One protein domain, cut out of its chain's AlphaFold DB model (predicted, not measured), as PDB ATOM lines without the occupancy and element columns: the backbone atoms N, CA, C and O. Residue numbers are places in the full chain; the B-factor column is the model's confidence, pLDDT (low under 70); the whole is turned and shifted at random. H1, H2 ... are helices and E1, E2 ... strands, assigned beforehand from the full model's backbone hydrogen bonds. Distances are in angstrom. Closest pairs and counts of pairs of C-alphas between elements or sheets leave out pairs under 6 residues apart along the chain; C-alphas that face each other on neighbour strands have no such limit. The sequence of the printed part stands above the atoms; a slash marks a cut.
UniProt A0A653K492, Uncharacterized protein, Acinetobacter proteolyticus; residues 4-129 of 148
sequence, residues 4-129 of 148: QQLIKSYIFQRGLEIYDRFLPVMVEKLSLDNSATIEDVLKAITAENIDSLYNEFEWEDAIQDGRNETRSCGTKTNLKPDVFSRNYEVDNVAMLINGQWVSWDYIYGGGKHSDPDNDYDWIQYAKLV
ATOM      1  N   GLN A   4     138.114  74.117  81.135       98.19
ATOM      2  CA  GLN A   4     138.462  74.801  79.885       98.19
ATOM      3  C   GLN A   4     138.957  76.226  80.162       98.19
ATOM      4  O   GLN A   4     139.986  76.654  79.648       98.19
ATOM      5  N   GLN A   5     138.256  76.944  81.039       98.44
ATOM      6  CA  GLN A   5     138.609  78.297  81.460       98.44
ATOM      7  C   GLN A   5     139.935  78.340  82.229       98.44
ATOM      8  O   GLN A   5     140.709  79.276  82.048       98.44
ATOM      9  N   LEU A   6     140.229  77.325  83.050       98.38
ATOM     10  CA  LEU A   6     141.525  77.200  83.724       98.38
ATOM     11  C   LEU A   6     142.666  77.002  82.722       98.38
ATOM     12  O   LEU A   6     143.693  77.661  82.849       98.38
ATOM     13  N   ILE A   7     142.475  76.160  81.700       98.19
ATOM     14  CA  ILE A   7     143.461  76.003  80.622       98.19
ATOM     15  C   ILE A   7     143.679  77.327  79.896       98.19
ATOM     16  O   ILE A   7     144.820  77.748  79.747       98.19
ATOM     17  N   LYS A   8     142.610  78.024  79.501       98.44
ATOM     18  CA  LYS A   8     142.724  79.331  78.839       98.44
ATOM     19  C   LYS A   8     143.462  80.347  79.715       98.44
ATOM     20  O   LYS A   8     144.339  81.044  79.221       98.44
ATOM     21  N   SER A   9     143.167  80.397  81.015       98.00
ATOM     22  CA  SER A   9     143.886  81.254  81.970       98.00
ATOM     23  C   SER A   9     145.381  80.920  82.031       98.00
ATOM     24  O   SER A   9     146.205  81.833  82.000       98.00
ATOM     25  N   TYR A  10     145.737  79.634  82.038       98.12
ATOM     26  CA  TYR A  10     147.134  79.206  81.994       98.12
ATOM     27  C   TYR A  10     147.809  79.544  80.656       98.12
ATOM     28  O   TYR A  10     148.961  79.963  80.643       98.12
ATOM     29  N   ILE A  11     147.088  79.466  79.532       98.31
ATOM     30  CA  ILE A  11     147.588  79.907  78.220       98.31
ATOM     31  C   ILE A  11     147.931  81.402  78.241       98.31
ATOM     32  O   ILE A  11     149.008  81.777  77.780       98.31
ATOM     33  N   PHE A  12     147.073  82.250  78.821       98.44
ATOM     34  CA  PHE A  12     147.386  83.673  79.009       98.44
ATOM     35  C   PHE A  12     148.627  83.874  79.878       98.44
ATOM     36  O   PHE A  12     149.477  84.692  79.530       98.44
ATOM     37  N   GLN A  13     148.765  83.115  80.969       97.88
ATOM     38  CA  GLN A  13     149.968  83.148  81.798       97.88
ATOM     39  C   GLN A  13     151.220  82.815  80.977       97.88
ATOM     40  O   GLN A  13     152.168  83.596  80.989       97.88
ATOM     41  N   ARG A  14     151.214  81.711  80.215       97.94
ATOM     42  CA  ARG A  14     152.345  81.339  79.350       97.94
ATOM     43  C   ARG A  14     152.651  82.427  78.325       97.94
ATOM     44  O   ARG A  14     153.801  82.826  78.196       97.94
ATOM     45  N   GLY A  15     151.634  82.960  77.651       98.00
ATOM     46  CA  GLY A  15     151.810  84.040  76.680       98.00
ATOM     47  C   GLY A  15     152.458  85.287  77.288       98.00
ATOM     48  O   GLY A  15     153.379  85.844  76.696       98.00
ATOM     49  N   LEU A  16     152.033  85.691  78.489       98.12
ATOM     50  CA  LEU A  16     152.605  86.826  79.225       98.12
ATOM     51  C   LEU A  16     154.047  86.573  79.692       98.12
ATOM     52  O   LEU A  16     154.838  87.509  79.736       98.12
ATOM     53  N   GLU A  17     154.388  85.331  80.038       97.12
ATOM     54  CA  GLU A  17     155.738  84.939  80.464       97.12
ATOM     55  C   GLU A  17     156.727  84.806  79.294       97.12
ATOM     56  O   GLU A  17     157.926  85.005  79.482       97.12
ATOM     57  N   ILE A  18     156.247  84.451  78.099       96.44
ATOM     58  CA  ILE A  18     157.081  84.286  76.897       96.44
ATOM     59  C   ILE A  18     157.257  85.625  76.167       96.44
ATOM     60  O   ILE A  18     158.339  85.918  75.655       96.44
ATOM     61  N   TYR A  19     156.197  86.435  76.096       97.44
ATOM     62  CA  TYR A  19     156.152  87.654  75.293       97.44
ATOM     63  C   TYR A  19     155.995  88.906  76.156       97.44
ATOM     64  O   TYR A  19     154.880  89.367  76.399       97.44
ATOM     65  N   ASP A  20     157.111  89.567  76.473       95.06
ATOM     66  CA  ASP A  20     157.118  90.849  77.203       95.06
ATOM     67  C   ASP A  20     156.217  91.920  76.555       95.06
ATOM     68  O   ASP A  20     155.605  92.742  77.238       95.06
ATOM     69  N   ARG A  21     156.088  91.896  75.219       96.44
ATOM     70  CA  ARG A  21     155.219  92.818  74.463       96.44
ATOM     71  C   ARG A  21     153.725  92.611  74.718       96.44
ATOM     72  O   ARG A  21     152.941  93.491  74.377       96.44
ATOM     73  N   PHE A  22     153.323  91.464  75.259       98.00
ATOM     74  CA  PHE A  22     151.917  91.117  75.443       98.00
ATOM     75  C   PHE A  22     151.330  91.725  76.721       98.00
ATOM     76  O   PHE A  22     150.149  92.064  76.756       98.00
ATOM     77  N   LEU A  23     152.160  91.962  77.741       97.88
ATOM     78  CA  LEU A  23     151.737  92.619  78.977       97.88
ATOM     79  C   LEU A  23     151.054  93.983  78.742       97.88
ATOM     80  O   LEU A  23     149.912  94.128  79.176       97.88
ATOM     81  N   PRO A  24     151.658  94.967  78.042       97.81
ATOM     82  CA  PRO A  24     151.005  96.260  77.823       97.81
ATOM     83  C   PRO A  24     149.692  96.153  77.030       97.81
ATOM     84  O   PRO A  24     148.764  96.909  77.308       97.81
ATOM     85  N   VAL A  25     149.574  95.187  76.108       97.88
ATOM     86  CA  VAL A  25     148.326  94.922  75.365       97.88
ATOM     87  C   VAL A  25     147.215  94.491  76.321       97.88
ATOM     88  O   VAL A  25     146.103  95.017  76.273       97.88
ATOM     89  N   MET A  26     147.521  93.569  77.235       98.12
ATOM     90  CA  MET A  26     146.555  93.092  78.223       98.12
ATOM     91  C   MET A  26     146.209  94.153  79.270       98.12
ATOM     92  O   MET A  26     145.051  94.247  79.673       98.12
ATOM     93  N   VAL A  27     147.178  94.975  79.683       98.25
ATOM     94  CA  VAL A  27     146.952  96.107  80.595       98.25
ATOM     95  C   VAL A  27     145.968  97.103  79.989       98.25
ATOM     96  O   VAL A  27     144.986  97.456  80.644       98.25
ATOM     97  N   GLU A  28     146.163  97.495  78.727       97.88
ATOM     98  CA  GLU A  28     145.220  98.361  78.012       97.88
ATOM     99  C   GLU A  28     143.845  97.690  77.888       97.88
ATOM    100  O   GLU A  28     142.823  98.279  78.252       97.88
ATOM    101  N   LYS A  29     143.815  96.427  77.446       97.75
ATOM    102  CA  LYS A  29     142.573  95.682  77.218       97.75
ATOM    103  C   LYS A  29     141.714  95.552  78.473       97.75
ATOM    104  O   LYS A  29     140.491  95.672  78.402       97.75
ATOM    105  N   LEU A  30     142.350  95.289  79.608       97.50
ATOM    106  CA  LEU A  30     141.691  95.132  80.902       97.50
ATOM    107  C   LEU A  30     141.523  96.468  81.638       97.50
ATOM    108  O   LEU A  30     140.989  96.480  82.745       97.50
ATOM    109  N   SER A  31     141.930  97.585  81.019       97.69
ATOM    110  CA  SER A  31     141.867  98.931  81.602       97.69
ATOM    111  C   SER A  31     142.563  99.018  82.966       97.69
ATOM    112  O   SER A  31     142.052  99.632  83.905       97.69
ATOM    113  N   LEU A  32     143.720  98.364  83.079       97.31
ATOM    114  CA  LEU A  32     144.554  98.364  84.276       97.31
ATOM    115  C   LEU A  32     145.512  99.562  84.277       97.31
ATOM    116  O   LEU A  32     145.708 100.237  83.267       97.31
ATOM    117  N   ASP A  33     146.113  99.833  85.434       96.69
ATOM    118  CA  ASP A  33     147.153 100.856  85.543       96.69
ATOM    119  C   ASP A  33     148.406 100.454  84.748       96.69
ATOM    120  O   ASP A  33     148.771  99.282  84.700       96.69
ATOM    121  N   ASN A  34     149.115 101.425  84.165       93.38
ATOM    122  CA  ASN A  34     150.320 101.169  83.362       93.38
ATOM    123  C   ASN A  34     151.482 100.539  84.154       93.38
ATOM    124  O   ASN A  34     152.441 100.061  83.551       93.38
ATOM    125  N   SER A  35     151.430 100.562  85.489       95.69
ATOM    126  CA  SER A  35     152.374  99.863  86.367       95.69
ATOM    127  C   SER A  35     151.962  98.428  86.719       95.69
ATOM    128  O   SER A  35     152.681  97.766  87.468       95.69
ATOM    129  N   ALA A  36     150.832  97.945  86.191       97.06
ATOM    130  CA  ALA A  36     150.336  96.600  86.435       97.06
ATOM    131  C   ALA A  36     151.344  95.528  86.001       97.06
ATOM    132  O   ALA A  36     152.006  95.612  84.964       97.06
ATOM    133  N   THR A  37     151.433  94.493  86.824       97.75
ATOM    134  CA  THR A  37     152.282  93.326  86.605       97.75
ATOM    135  C   THR A  37     151.506  92.197  85.922       97.75
ATOM    136  O   THR A  37     150.281  92.243  85.807       97.75
ATOM    137  N   ILE A  38     152.211  91.136  85.509       97.44
ATOM    138  CA  ILE A  38     151.582  89.898  85.011       97.44
ATOM    139  C   ILE A  38     150.554  89.369  86.020       97.44
ATOM    140  O   ILE A  38     149.450  89.002  85.642       97.44
ATOM    141  N   GLU A  39     150.882  89.390  87.310       97.12
ATOM    142  CA  GLU A  39     149.993  88.916  88.372       97.12
ATOM    143  C   GLU A  39     148.702  89.749  88.477       97.12
ATOM    144  O   GLU A  39     147.627  89.206  88.734       97.12
ATOM    145  N   ASP A  40     148.782  91.062  88.251       97.94
ATOM    146  CA  ASP A  40     147.605  91.938  88.251       97.94
ATOM    147  C   ASP A  40     146.704  91.650  87.043       97.94
ATOM    148  O   ASP A  40     145.480  91.571  87.186       97.94
ATOM    149  N   VAL A  41     147.306  91.413  85.872       98.00
ATOM    150  CA  VAL A  41     146.591  90.966  84.667       98.00
ATOM    151  C   VAL A  41     145.906  89.623  84.909       98.00
ATOM    152  O   VAL A  41     144.711  89.497  84.650       98.00
ATOM    153  N   LEU A  42     146.618  88.633  85.454       97.25
ATOM    154  CA  LEU A  42     146.059  87.304  85.719       97.25
ATOM    155  C   LEU A  42     144.907  87.348  86.729       97.25
ATOM    156  O   LEU A  42     143.928  86.627  86.559       97.25
ATOM    157  N   LYS A  43     144.965  88.232  87.733       97.19
ATOM    158  CA  LYS A  43     143.849  88.468  88.669       97.19
ATOM    159  C   LYS A  43     142.636  89.127  88.017       97.19
ATOM    160  O   LYS A  43     141.513  88.890  88.458       97.19
ATOM    161  N   ALA A  44     142.852  89.967  87.010       98.00
ATOM    162  CA  ALA A  44     141.787  90.636  86.267       98.00
ATOM    163  C   ALA A  44     141.139  89.732  85.198       98.00
ATOM    164  O   ALA A  44     140.050  90.036  84.702       98.00
ATOM    165  N   ILE A  45     141.768  88.604  84.863       97.81
ATOM    166  CA  ILE A  45     141.171  87.547  84.048       97.81
ATOM    167  C   ILE A  45     140.280  86.679  84.945       97.81
ATOM    168  O   ILE A  45     140.739  85.984  85.850       97.81
ATOM    169  N   THR A  46     138.978  86.705  84.687       97.94
ATOM    170  CA  THR A  46     137.956  86.038  85.498       97.94
ATOM    171  C   THR A  46     137.183  85.005  84.683       97.94
ATOM    172  O   THR A  46     137.337  84.889  83.467       97.94
ATOM    173  N   ALA A  47     136.324  84.225  85.345       97.56
ATOM    174  CA  ALA A  47     135.482  83.241  84.661       97.56
ATOM    175  C   ALA A  47     134.484  83.894  83.684       97.56
ATOM    176  O   ALA A  47     134.006  83.231  82.769       97.56
ATOM    177  N   GLU A  48     134.169  85.172  83.887       98.25
ATOM    178  CA  GLU A  48     133.212  85.939  83.094       98.25
ATOM    179  C   GLU A  48     133.824  86.500  81.803       98.25
ATOM    180  O   GLU A  48     133.096  86.674  80.828       98.25
ATOM    181  N   ASN A  49     135.133  86.787  81.776       98.25
ATOM    182  CA  ASN A  49     135.785  87.419  80.620       98.25
ATOM    183  C   ASN A  49     136.737  86.494  79.843       98.25
ATOM    184  O   ASN A  49     136.955  86.739  78.656       98.25
ATOM    185  N   ILE A  50     137.259  85.428  80.461       98.38
ATOM    186  CA  ILE A  50     138.322  84.592  79.885       98.38
ATOM    187  C   ILE A  50     137.961  84.025  78.512       98.38
ATOM    188  O   ILE A  50     138.794  84.024  77.613       98.38
ATOM    189  N   ASP A  51     136.724  83.570  78.324       98.38
ATOM    190  CA  ASP A  51     136.304  82.981  77.053       98.38
ATOM    191  C   ASP A  51     136.256  84.030  75.935       98.38
ATOM    192  O   ASP A  51     136.685  83.755  74.818       98.38
ATOM    193  N   SER A  52     135.799  85.248  76.245       98.38
ATOM    194  CA  SER A  52     135.789  86.355  75.283       98.38
ATOM    195  C   SER A  52     137.202  86.823  74.952       98.38
ATOM    196  O   SER A  52     137.498  87.052  73.784       98.38
ATOM    197  N   LEU A  53     138.066  86.960  75.963       98.44
ATOM    198  CA  LEU A  53     139.461  87.358  75.772       98.44
ATOM    199  C   LEU A  53     140.207  86.328  74.927       98.44
ATOM    200  O   LEU A  53     140.918  86.695  73.999       98.44
ATOM    201  N   TYR A  54     140.022  85.042  75.227       98.19
ATOM    202  CA  TYR A  54     140.675  83.966  74.493       98.19
ATOM    203  C   TYR A  54     140.296  83.976  73.011       98.19
ATOM    204  O   TYR A  54     141.177  83.871  72.169       98.19
ATOM    205  N   ASN A  55     139.011  84.158  72.691       97.75
ATOM    206  CA  ASN A  55     138.557  84.235  71.302       97.75
ATOM    207  C   ASN A  55     139.084  85.493  70.589       97.75
ATOM    208  O   ASN A  55     139.382  85.453  69.402       97.75
ATOM    209  N   GLU A  56     139.189  86.622  71.294       98.31
ATOM    210  CA  GLU A  56     139.681  87.874  70.713       98.31
ATOM    211  C   GLU A  56     141.171  87.813  70.362       98.31
ATOM    212  O   GLU A  56     141.573  88.294  69.305       98.31
ATOM    213  N   PHE A  57     141.973  87.198  71.226       98.00
ATOM    214  CA  PHE A  57     143.415  87.060  71.035       98.00
ATOM    215  C   PHE A  57     143.814  85.702  70.456       98.00
ATOM    216  O   PHE A  57     144.989  85.348  70.507       98.00
ATOM    217  N   GLU A  58     142.873  84.930  69.905       95.25
ATOM    218  CA  GLU A  58     143.140  83.555  69.471       95.25
ATOM    219  C   GLU A  58     144.284  83.483  68.450       95.25
ATOM    220  O   GLU A  58     145.033  82.517  68.450       95.25
ATOM    221  N   TRP A  59     144.468  84.522  67.629       95.19
ATOM    222  CA  TRP A  59     145.508  84.599  66.598       95.19
ATOM    223  C   TRP A  59     146.765  85.368  67.020       95.19
ATOM    224  O   TRP A  59     147.665  85.535  66.200       95.19
ATOM    225  N   GLU A  60     146.849  85.848  68.261       97.19
ATOM    226  CA  GLU A  60     148.076  86.473  68.757       97.19
ATOM    227  C   GLU A  60     149.166  85.423  68.970       97.19
ATOM    228  O   GLU A  60     148.924  84.390  69.600       97.19
ATOM    229  N   ASP A  61     150.395  85.728  68.540       97.44
ATOM    230  CA  ASP A  61     151.547  84.823  68.685       97.44
ATOM    231  C   ASP A  61     151.730  84.366  70.145       97.44
ATOM    232  O   ASP A  61     152.024  83.204  70.411       97.44
ATOM    233  N   ALA A  62     151.488  85.267  71.106       97.75
ATOM    234  CA  ALA A  62     151.592  84.962  72.531       97.75
ATOM    235  C   ALA A  62     150.586  83.899  72.995       97.75
ATOM    236  O   ALA A  62     150.923  83.040  73.810       97.75
ATOM    237  N   ILE A  63     149.362  83.936  72.464       97.81
ATOM    238  CA  ILE A  63     148.320  82.959  72.786       97.81
ATOM    239  C   ILE A  63     148.555  81.656  72.035       97.81
ATOM    240  O   ILE A  63     148.402  80.595  72.632       97.81
ATOM    241  N   GLN A  64     148.982  81.710  70.774       95.88
ATOM    242  CA  GLN A  64     149.297  80.517  69.986       95.88
ATOM    243  C   GLN A  64     150.464  79.722  70.586       95.88
ATOM    244  O   GLN A  64     150.340  78.514  70.812       95.88
ATOM    245  N   ASP A  65     151.559  80.388  70.946       96.19
ATOM    246  CA  ASP A  65     152.694  79.718  71.586       96.19
ATOM    247  C   ASP A  65     152.346  79.251  73.000       96.19
ATOM    248  O   ASP A  65     152.628  78.104  73.355       96.19
ATOM    249  N   GLY A  66     151.651  80.083  73.787       97.00
ATOM    250  CA  GLY A  66     151.160  79.689  75.106       97.00
ATOM    251  C   GLY A  66     150.235  78.469  75.037       97.00
ATOM    252  O   GLY A  66     150.324  77.564  75.874       97.00
ATOM    253  N   ARG A  67     149.390  78.389  74.003       95.94
ATOM    254  CA  ARG A  67     148.520  77.246  73.711       95.94
ATOM    255  C   ARG A  67     149.329  76.009  73.368       95.94
ATOM    256  O   ARG A  67     149.060  74.954  73.939       95.94
ATOM    257  N   ASN A  68     150.321  76.115  72.490       93.62
ATOM    258  CA  ASN A  68     151.134  74.971  72.088       93.62
ATOM    259  C   ASN A  68     152.004  74.436  73.243       93.62
ATOM    260  O   ASN A  68     152.073  73.218  73.446       93.62
ATOM    261  N   GLU A  69     152.608  75.318  74.045       94.94
ATOM    262  CA  GLU A  69     153.320  74.926  75.269       94.94
ATOM    263  C   GLU A  69     152.381  74.249  76.268       94.94
ATOM    264  O   GLU A  69     152.705  73.189  76.800       94.94
ATOM    265  N   THR A  70     151.185  74.810  76.481       96.19
ATOM    266  CA  THR A  70     150.189  74.216  77.383       96.19
ATOM    267  C   THR A  70     149.726  72.853  76.877       96.19
ATOM    268  O   THR A  70     149.671  71.892  77.634       96.19
ATOM    269  N   ARG A  71     149.441  72.715  75.585       94.62
ATOM    270  CA  ARG A  71     148.973  71.453  75.001       94.62
ATOM    271  C   ARG A  71     149.976  70.322  75.189       94.62
ATOM    272  O   ARG A  71     149.577  69.199  75.482       94.62
ATOM    273  N   SER A  72     151.254  70.627  74.968       93.25
ATOM    274  CA  SER A  72     152.359  69.662  74.967       93.25
ATOM    275  C   SER A  72     153.014  69.459  76.336       93.25
ATOM    276  O   SER A  72     153.991  68.717  76.444       93.25
ATOM    277  N   CYS A  73     152.474  70.086  77.382       92.00
ATOM    278  CA  CYS A  73     152.908  69.880  78.754       92.00
ATOM    279  C   CYS A  73     151.975  68.920  79.510       92.00
ATOM    280  O   CYS A  73     151.055  68.320  78.957       92.00
ATOM    281  N   GLY A  74     152.234  68.762  80.806       94.12
ATOM    282  CA  GLY A  74     151.459  67.897  81.682       94.12
ATOM    283  C   GLY A  74     152.090  66.523  81.876       94.12
ATOM    284  O   GLY A  74     153.014  66.101  81.182       94.12
ATOM    285  N   THR A  75     151.598  65.828  82.893       95.94
ATOM    286  CA  THR A  75     152.021  64.467  83.221       95.94
ATOM    287  C   THR A  75     151.026  63.489  82.621       95.94
ATOM    288  O   THR A  75     149.819  63.627  82.829       95.94
ATOM    289  N   LYS A  76     151.526  62.490  81.887       96.62
ATOM    290  CA  LYS A  76     150.700  61.407  81.348       96.62
ATOM    291  C   LYS A  76     149.937  60.715  82.475       96.62
ATOM    292  O   LYS A  76     150.521  60.307  83.477       96.62
ATOM    293  N   THR A  77     148.633  60.583  82.291       94.94
ATOM    294  CA  THR A  77     147.743  59.889  83.220       94.94
ATOM    295  C   THR A  77     147.421  58.483  82.709       94.94
ATOM    296  O   THR A  77     147.784  58.103  81.596       94.94
ATOM    297  N   ASN A  78     146.696  57.716  83.524       93.69
ATOM    298  CA  ASN A  78     146.093  56.441  83.121       93.69
ATOM    299  C   ASN A  78     144.597  56.580  82.787       93.69
ATOM    300  O   ASN A  78     143.885  55.577  82.704       93.69
ATOM    301  N   LEU A  79     144.091  57.811  82.653       95.50
ATOM    302  CA  LEU A  79     142.711  58.041  82.249       95.50
ATOM    303  C   LEU A  79     142.553  57.749  80.758       95.50
ATOM    304  O   LEU A  79     143.455  57.978  79.955       95.50
ATOM    305  N   LYS A  80     141.374  57.249  80.391       94.56
ATOM    306  CA  LYS A  80     141.036  57.030  78.989       94.56
ATOM    307  C   LYS A  80     140.853  58.391  78.290       94.56
ATOM    308  O   LYS A  80     140.105  59.213  78.833       94.56
ATOM    309  N   PRO A  81     141.473  58.608  77.116       94.06
ATOM    310  CA  PRO A  81     141.160  59.756  76.277       94.06
ATOM    311  C   PRO A  81     139.699  59.751  75.818       94.06
ATOM    312  O   PRO A  81     139.117  58.687  75.571       94.06
ATOM    313  N   ASP A  82     139.119  60.939  75.701       91.44
ATOM    314  CA  ASP A  82     137.778  61.162  75.160       91.44
ATOM    315  C   ASP A  82     137.814  61.271  73.624       91.44
ATOM    316  O   ASP A  82     136.874  60.855  72.939       91.44
ATOM    317  N   VAL A  83     138.925  61.759  73.067       89.56
ATOM    318  CA  VAL A  83     139.175  61.840  71.628       89.56
ATOM    319  C   VAL A  83     139.693  60.509  71.087       89.56
ATOM    320  O   VAL A  83     140.623  59.900  71.614       89.56
ATOM    321  N   PHE A  84     139.116  60.077  69.965       84.38
ATOM    322  CA  PHE A  84     139.614  58.955  69.179       84.38
ATOM    323  C   PHE A  84     140.160  59.449  67.836       84.38
ATOM    324  O   PHE A  84     139.454  60.126  67.084       84.38
ATOM    325  N   SER A  85     141.388  59.049  67.500       84.56
ATOM    326  CA  SER A  85     141.991  59.291  66.190       84.56
ATOM    327  C   SER A  85     142.576  58.006  65.612       84.56
ATOM    328  O   SER A  85     143.082  57.151  66.334       84.56
ATOM    329  N   ARG A  86     142.490  57.867  64.284       85.31
ATOM    330  CA  ARG A  86     143.207  56.827  63.520       85.31
ATOM    331  C   ARG A  86     144.544  57.320  62.968       85.31
ATOM    332  O   ARG A  86     145.346  56.504  62.530       85.31
ATOM    333  N   ASN A  87     144.736  58.637  62.940       87.19
ATOM    334  CA  ASN A  87     145.870  59.296  62.292       87.19
ATOM    335  C   ASN A  87     146.890  59.825  63.310       87.19
ATOM    336  O   ASN A  87     148.018  60.140  62.937       87.19
ATOM    337  N   TYR A  88     146.478  59.929  64.575       90.06
ATOM    338  CA  TYR A  88     147.246  60.515  65.664       90.06
ATOM    339  C   TYR A  88     147.269  59.588  66.869       90.06
ATOM    340  O   TYR A  88     146.314  58.849  67.114       90.06
ATOM    341  N   GLU A  89     148.350  59.689  67.629       91.56
ATOM    342  CA  GLU A  89     148.434  59.148  68.976       91.56
ATOM    343  C   GLU A  89     147.700  60.090  69.932       91.56
ATOM    344  O   GLU A  89     147.712  61.312  69.747       91.56
ATOM    345  N   VAL A  90     147.044  59.519  70.942       93.69
ATOM    346  CA  VAL A  90     146.270  60.281  71.924       93.69
ATOM    347  C   VAL A  90     146.588  59.775  73.323       93.69
ATOM    348  O   VAL A  90     146.305  58.624  73.654       93.69
ATOM    349  N   ASP A  91     147.131  60.659  74.154       95.25
ATOM    350  CA  ASP A  91     147.358  60.418  75.576       95.25
ATOM    351  C   ASP A  91     146.520  61.390  76.410       95.25
ATOM    352  O   ASP A  91     146.414  62.563  76.070       95.25
ATOM    353  N   ASN A  92     145.954  60.944  77.535       96.62
ATOM    354  CA  ASN A  92     145.351  61.872  78.493       96.62
ATOM    355  C   ASN A  92     146.433  62.366  79.459       96.62
ATOM    356  O   ASN A  92     147.039  61.564  80.178       96.62
ATOM    357  N   VAL A  93     146.670  63.672  79.496       97.75
ATOM    358  CA  VAL A  93     147.666  64.320  80.362       97.75
ATOM    359  C   VAL A  93     146.972  65.219  81.378       97.75
ATOM    360  O   VAL A  93     145.849  65.659  81.143       97.75
ATOM    361  N   ALA A  94     147.618  65.489  82.512       98.00
ATOM    362  CA  ALA A  94     147.098  66.402  83.525       98.00
ATOM    363  C   ALA A  94     148.172  67.317  84.124       98.00
ATOM    364  O   ALA A  94     149.348  66.956  84.204       98.00
ATOM    365  N   MET A  95     147.745  68.490  84.595       97.94
ATOM    366  CA  MET A  95     148.577  69.480  85.280       97.94
ATOM    367  C   MET A  95     147.803  70.162  86.412       97.94
ATOM    368  O   MET A  95     146.584  70.321  86.341       97.94
ATOM    369  N   LEU A  96     148.523  70.579  87.455       97.31
ATOM    370  CA  LEU A  96     147.989  71.435  88.508       97.31
ATOM    371  C   LEU A  96     147.962  72.895  88.029       97.31
ATOM    372  O   LEU A  96     149.013  73.503  87.854       97.31
ATOM    373  N   ILE A  97     146.767  73.455  87.854       96.94
ATOM    374  CA  ILE A  97     146.540  74.832  87.403       96.94
ATOM    375  C   ILE A  97     145.673  75.535  88.447       96.94
ATOM    376  O   ILE A  97     144.582  75.067  88.770       96.94
ATOM    377  N   ASN A  98     146.160  76.646  89.006       93.06
ATOM    378  CA  ASN A  98     145.471  77.416  90.052       93.06
ATOM    379  C   ASN A  98     144.936  76.545  91.211       93.06
ATOM    380  O   ASN A  98     143.830  76.744  91.709       93.06
ATOM    381  N   GLY A  99     145.720  75.543  91.626       94.81
ATOM    382  CA  GLY A  99     145.369  74.633  92.722       94.81
ATOM    383  C   GLY A  99     144.375  73.522  92.362       94.81
ATOM    384  O   GLY A  99     144.024  72.729  93.234       94.81
ATOM    385  N   GLN A 100     143.942  73.419  91.103       97.31
ATOM    386  CA  GLN A 100     143.075  72.345  90.621       97.31
ATOM    387  C   GLN A 100     143.794  71.500  89.573       97.31
ATOM    388  O   GLN A 100     144.464  72.024  88.688       97.31
ATOM    389  N   TRP A 101     143.657  70.177  89.655       97.81
ATOM    390  CA  TRP A 101     144.163  69.299  88.608       97.81
ATOM    391  C   TRP A 101     143.215  69.323  87.414       97.81
ATOM    392  O   TRP A 101     142.028  69.007  87.532       97.81
ATOM    393  N   VAL A 102     143.760  69.692  86.262       98.38
ATOM    394  CA  VAL A 102     143.050  69.737  84.988       98.38
ATOM    395  C   VAL A 102     143.690  68.719  84.061       98.38
ATOM    396  O   VAL A 102     144.914  68.690  83.946       98.38
ATOM    397  N   SER A 103     142.880  67.879  83.422       98.12
ATOM    398  CA  SER A 103     143.337  66.939  82.402       98.12
ATOM    399  C   SER A 103     142.745  67.254  81.037       98.12
ATOM    400  O   SER A 103     141.647  67.799  80.951       98.12
ATOM    401  N   TRP A 104     143.481  66.922  79.981       97.56
ATOM    402  CA  TRP A 104     143.076  67.070  78.585       97.56
ATOM    403  C   TRP A 104     143.708  65.969  77.734       97.56
ATOM    404  O   TRP A 104     144.620  65.262  78.175       97.56
ATOM    405  N   ASP A 105     143.210  65.815  76.514       95.50
ATOM    406  CA  ASP A 105     143.760  64.862  75.559       95.50
ATOM    407  C   ASP A 105     144.874  65.526  74.750       95.50
ATOM    408  O   ASP A 105     144.645  66.448  73.967       95.50
ATOM    409  N   TYR A 106     146.100  65.057  74.952       95.00
ATOM    410  CA  TYR A 106     147.255  65.437  74.164       95.00
ATOM    411  C   TYR A 106     147.326  64.570  72.906       95.00
ATOM    412  O   TYR A 106     147.599  63.369  72.965       95.00
ATOM    413  N   ILE A 107     147.071  65.204  71.764       92.81
ATOM    414  CA  ILE A 107     147.056  64.570  70.445       92.81
ATOM    415  C   ILE A 107     148.359  64.919  69.720       92.81
ATOM    416  O   ILE A 107     148.718  66.096  69.596       92.81
ATOM    417  N   TYR A 108     149.082  63.906  69.248       91.06
ATOM    418  CA  TYR A 108     150.399  64.067  68.629       91.06
ATOM    419  C   TYR A 108     150.673  63.013  67.543       91.06
ATOM    420  O   TYR A 108     149.890  62.092  67.317       91.06
ATOM    421  N   GLY A 109     151.794  63.157  66.833       88.88
ATOM    422  CA  GLY A 109     152.129  62.320  65.676       88.88
ATOM    423  C   GLY A 109     151.606  62.913  64.366       88.88
ATOM    424  O   GLY A 109     151.453  64.123  64.272       88.88
ATOM    425  N   GLY A 110     151.375  62.074  63.347       81.44
ATOM    426  CA  GLY A 110     150.768  62.500  62.074       81.44
ATOM    427  C   GLY A 110     151.714  62.964  60.956       81.44
ATOM    428  O   GLY A 110     151.285  63.162  59.819       81.44
ATOM    429  N   GLY A 111     153.016  63.061  61.232       79.19
ATOM    430  CA  GLY A 111     154.043  63.383  60.237       79.19
ATOM    431  C   GLY A 111     154.237  64.886  59.993       79.19
ATOM    432  O   GLY A 111     153.798  65.731  60.754       79.19
ATOM    433  N   LYS A 112     154.961  65.245  58.927       79.94
ATOM    434  CA  LYS A 112     155.392  66.638  58.674       79.94
ATOM    435  C   LYS A 112     154.240  67.611  58.369       79.94
ATOM    436  O   LYS A 112     154.414  68.815  58.512       79.94
ATOM    437  N   HIS A 113     153.112  67.098  57.884       80.31
ATOM    438  CA  HIS A 113     151.979  67.900  57.411       80.31
ATOM    439  C   HIS A 113     150.753  67.807  58.318       80.31
ATOM    440  O   HIS A 113     149.692  68.290  57.939       80.31
ATOM    441  N   SER A 114     150.876  67.154  59.472       81.19
ATOM    442  CA  SER A 114     149.781  67.080  60.426       81.19
ATOM    443  C   SER A 114     149.692  68.330  61.269       81.19
ATOM    444  O   SER A 114     150.712  68.849  61.724       81.19
ATOM    445  N   ASP A 115     148.457  68.706  61.561       83.19
ATOM    446  CA  ASP A 115     148.142  69.775  62.488       83.19
ATOM    447  C   ASP A 115     147.094  69.282  63.497       83.19
ATOM    448  O   ASP A 115     145.916  69.636  63.421       83.19
ATOM    449  N   PRO A 116     147.497  68.397  64.431       82.06
ATOM    450  CA  PRO A 116     146.565  67.805  65.387       82.06
ATOM    451  C   PRO A 116     145.888  68.854  66.280       82.06
ATOM    452  O   PRO A 116     144.843  68.570  66.857       82.06
ATOM    453  N   ASP A 117     146.477  70.047  66.398       77.69
ATOM    454  CA  ASP A 117     146.005  71.137  67.249       77.69
ATOM    455  C   ASP A 117     144.855  71.946  66.621       77.69
ATOM    456  O   ASP A 117     144.021  72.503  67.343       77.69
ATOM    457  N   ASN A 118     144.806  71.986  65.286       78.81
ATOM    458  CA  ASN A 118     143.699  72.549  64.512       78.81
ATOM    459  C   ASN A 118     142.648  71.495  64.130       78.81
ATOM    460  O   ASN A 118     141.467  71.820  64.027       78.81
ATOM    461  N   ASP A 119     143.047  70.229  63.967       83.19
ATOM    462  CA  ASP A 119     142.111  69.138  63.662       83.19
ATOM    463  C   ASP A 119     141.196  68.791  64.851       83.19
ATOM    464  O   ASP A 119     140.083  68.292  64.658       83.19
ATOM    465  N   TYR A 120     141.654  69.046  66.082       85.06
ATOM    466  CA  TYR A 120     140.922  68.742  67.307       85.06
ATOM    467  C   TYR A 120     141.028  69.885  68.316       85.06
ATOM    468  O   TYR A 120     142.105  70.193  68.828       85.06
ATOM    469  N   ASP A 121     139.883  70.452  68.697       90.56
ATOM    470  CA  ASP A 121     139.815  71.390  69.817       90.56
ATOM    471  C   ASP A 121     139.954  70.626  71.144       90.56
ATOM    472  O   ASP A 121     138.975  70.212  71.761       90.56
ATOM    473  N   TRP A 122     141.196  70.374  71.554       93.44
ATOM    474  CA  TRP A 122     141.537  69.638  72.772       93.44
ATOM    475  C   TRP A 122     141.109  70.363  74.056       93.44
ATOM    476  O   TRP A 122     140.875  69.707  75.074       93.44
ATOM    477  N   ILE A 123     140.957  71.694  74.018       95.75
ATOM    478  CA  ILE A 123     140.538  72.483  75.182       95.75
ATOM    479  C   ILE A 123     139.103  72.117  75.556       95.75
ATOM    480  O   ILE A 123     138.805  72.000  76.743       95.75
ATOM    481  N   GLN A 124     138.223  71.857  74.580       94.81
ATOM    482  CA  GLN A 124     136.825  71.497  74.854       94.81
ATOM    483  C   GLN A 124     136.684  70.215  75.700       94.81
ATOM    484  O   GLN A 124     135.715  70.073  76.448       94.81
ATOM    485  N   TYR A 125     137.653  69.299  75.609       94.19
ATOM    486  CA  TYR A 125     137.658  68.020  76.327       94.19
ATOM    487  C   TYR A 125     138.348  68.101  77.694       94.19
ATOM    488  O   TYR A 125     138.474  67.094  78.392       94.19
ATOM    489  N   ALA A 126     138.786  69.295  78.100       97.12
ATOM    490  CA  ALA A 126     139.405  69.491  79.394       97.12
ATOM    491  C   ALA A 126     138.436  69.177  80.541       97.12
ATOM    492  O   ALA A 126     137.281  69.617  80.548       97.12
ATOM    493  N   LYS A 127     138.925  68.469  81.559       97.50
ATOM    494  CA  LYS A 127     138.144  68.063  82.734       97.50
ATOM    495  C   LYS A 127     138.913  68.268  84.030       97.50
ATOM    496  O   LYS A 127     140.130  68.129  84.081       97.50
ATOM    497  N   LEU A 128     138.181  68.597  85.091       98.19
ATOM    498  CA  LEU A 128     138.732  68.582  86.443       98.19
ATOM    499  C   LEU A 128     138.901  67.130  86.879       98.19
ATOM    500  O   LEU A 128     137.979  66.324  86.730       98.19
ATOM    501  N   VAL A 129     140.062  66.806  87.435       97.50
ATOM    502  CA  VAL A 129     140.374  65.461  87.924       97.50
ATOM    503  C   VAL A 129     140.880  65.523  89.357       97.50
ATOM    504  O   VAL A 129     141.396  66.540  89.812       97.50
TER     505      VAL A 129
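What this domain is: This is residues 4 to 129 of the 148 residues of an uncharacterized protein of Acinetobacter proteolyticus (UniProt A0A653K492). A cluster of helices gathered round H1 makes one end of an elongated domain, and a long two-stranded hairpin, E1 and E2, stands at the other end, met by the first residues of H1 and the last of H5. H2 and H3 lie at the far end of the cluster; beyond the hairpin the long link of residues 72 to 88 folds back, and the short H7 packs on E2 and on the beginning of H1. The printed part has 126 residues, with seven named helices and two named strands in the order H1 H2 H3 H4 H5 E1 E2 H6 H7; the sheet E1 - E2 is antiparallel, and the class is mixed, helices and strands. The whole is compact, with a radius of gyration of the C-alphas of 15.3 A, and spans 49 by 32 by 21 A, only just elongated.

Where its parts are: H1, residues 4 to 18, begins at C-alpha 4 (138.462, 74.801, 79.885) and is 21.1 A long. H2 is residues 22 to 29, 10.5 A; H3 residues 38 to 44, 9.9 A; H4 residues 50 to 56, 9.8 A; H5 residues 61 to 71, 15.0 A. E1, residues 89 to 97, begins at C-alpha 89 (148.434, 59.148, 68.976) and is 24.3 A long; E2, residues 100 to 108, is 24.6 A. H6 is residues 116 to 119, 5.0 A. H7, residues 122 to 125, is 5.5 A long and ends at C-alpha 125 (137.658, 68.020, 76.327).

How they stand to each other: H1 is the hub, touching five helices. It touches H5 at a steep tilt of 58 degrees, opposite ways, closest at the C-alphas of Gly 15 and Ala 62, 4.3 A. With residues 5 to 9 alone it touches H4, closest at the C-alphas of Gln 5 and Ile 50, 6.5 A. It touches H3 at a shallow tilt of 28 degrees, opposite ways, closest at the C-alphas of Leu 16 and Ile 38, 6.6 A. H1 and H2 only just touch, only at the corner, with 3 pairs of C-alphas within 8 A. H2 touches H3, closest at the C-alphas of Val 27 and Val 41, 6.6 A. E1 and E2 form a hairpin, with N 93 and O 104 at 2.9 A and N 106 and O 91 at 2.8 A, within hydrogen-bond range. Residues 75 to 76 pair antiparallel with 93 to 94 of E1, and residues 127 to 128 with 102 to 103 of E2. The closest C-alphas of E2 and H7, Trp 104 and Tyr 125, are 5.9 A apart; those of E2 and H6, Ile 107 and Pro 116, 6.0 A. In H1 to H5 every O i to N i+4 pair is within hydrogen-bond range; H6 and H7 are too short for one.

The domain as a whole: The two C-alphas farthest apart, those of Ser 35 and Arg 86, are 49.6 A apart. The printed part has no cut, and the link H5 to E1 is long. The mean pLDDT of the printed part is 94.7, and no printed residue is under 70.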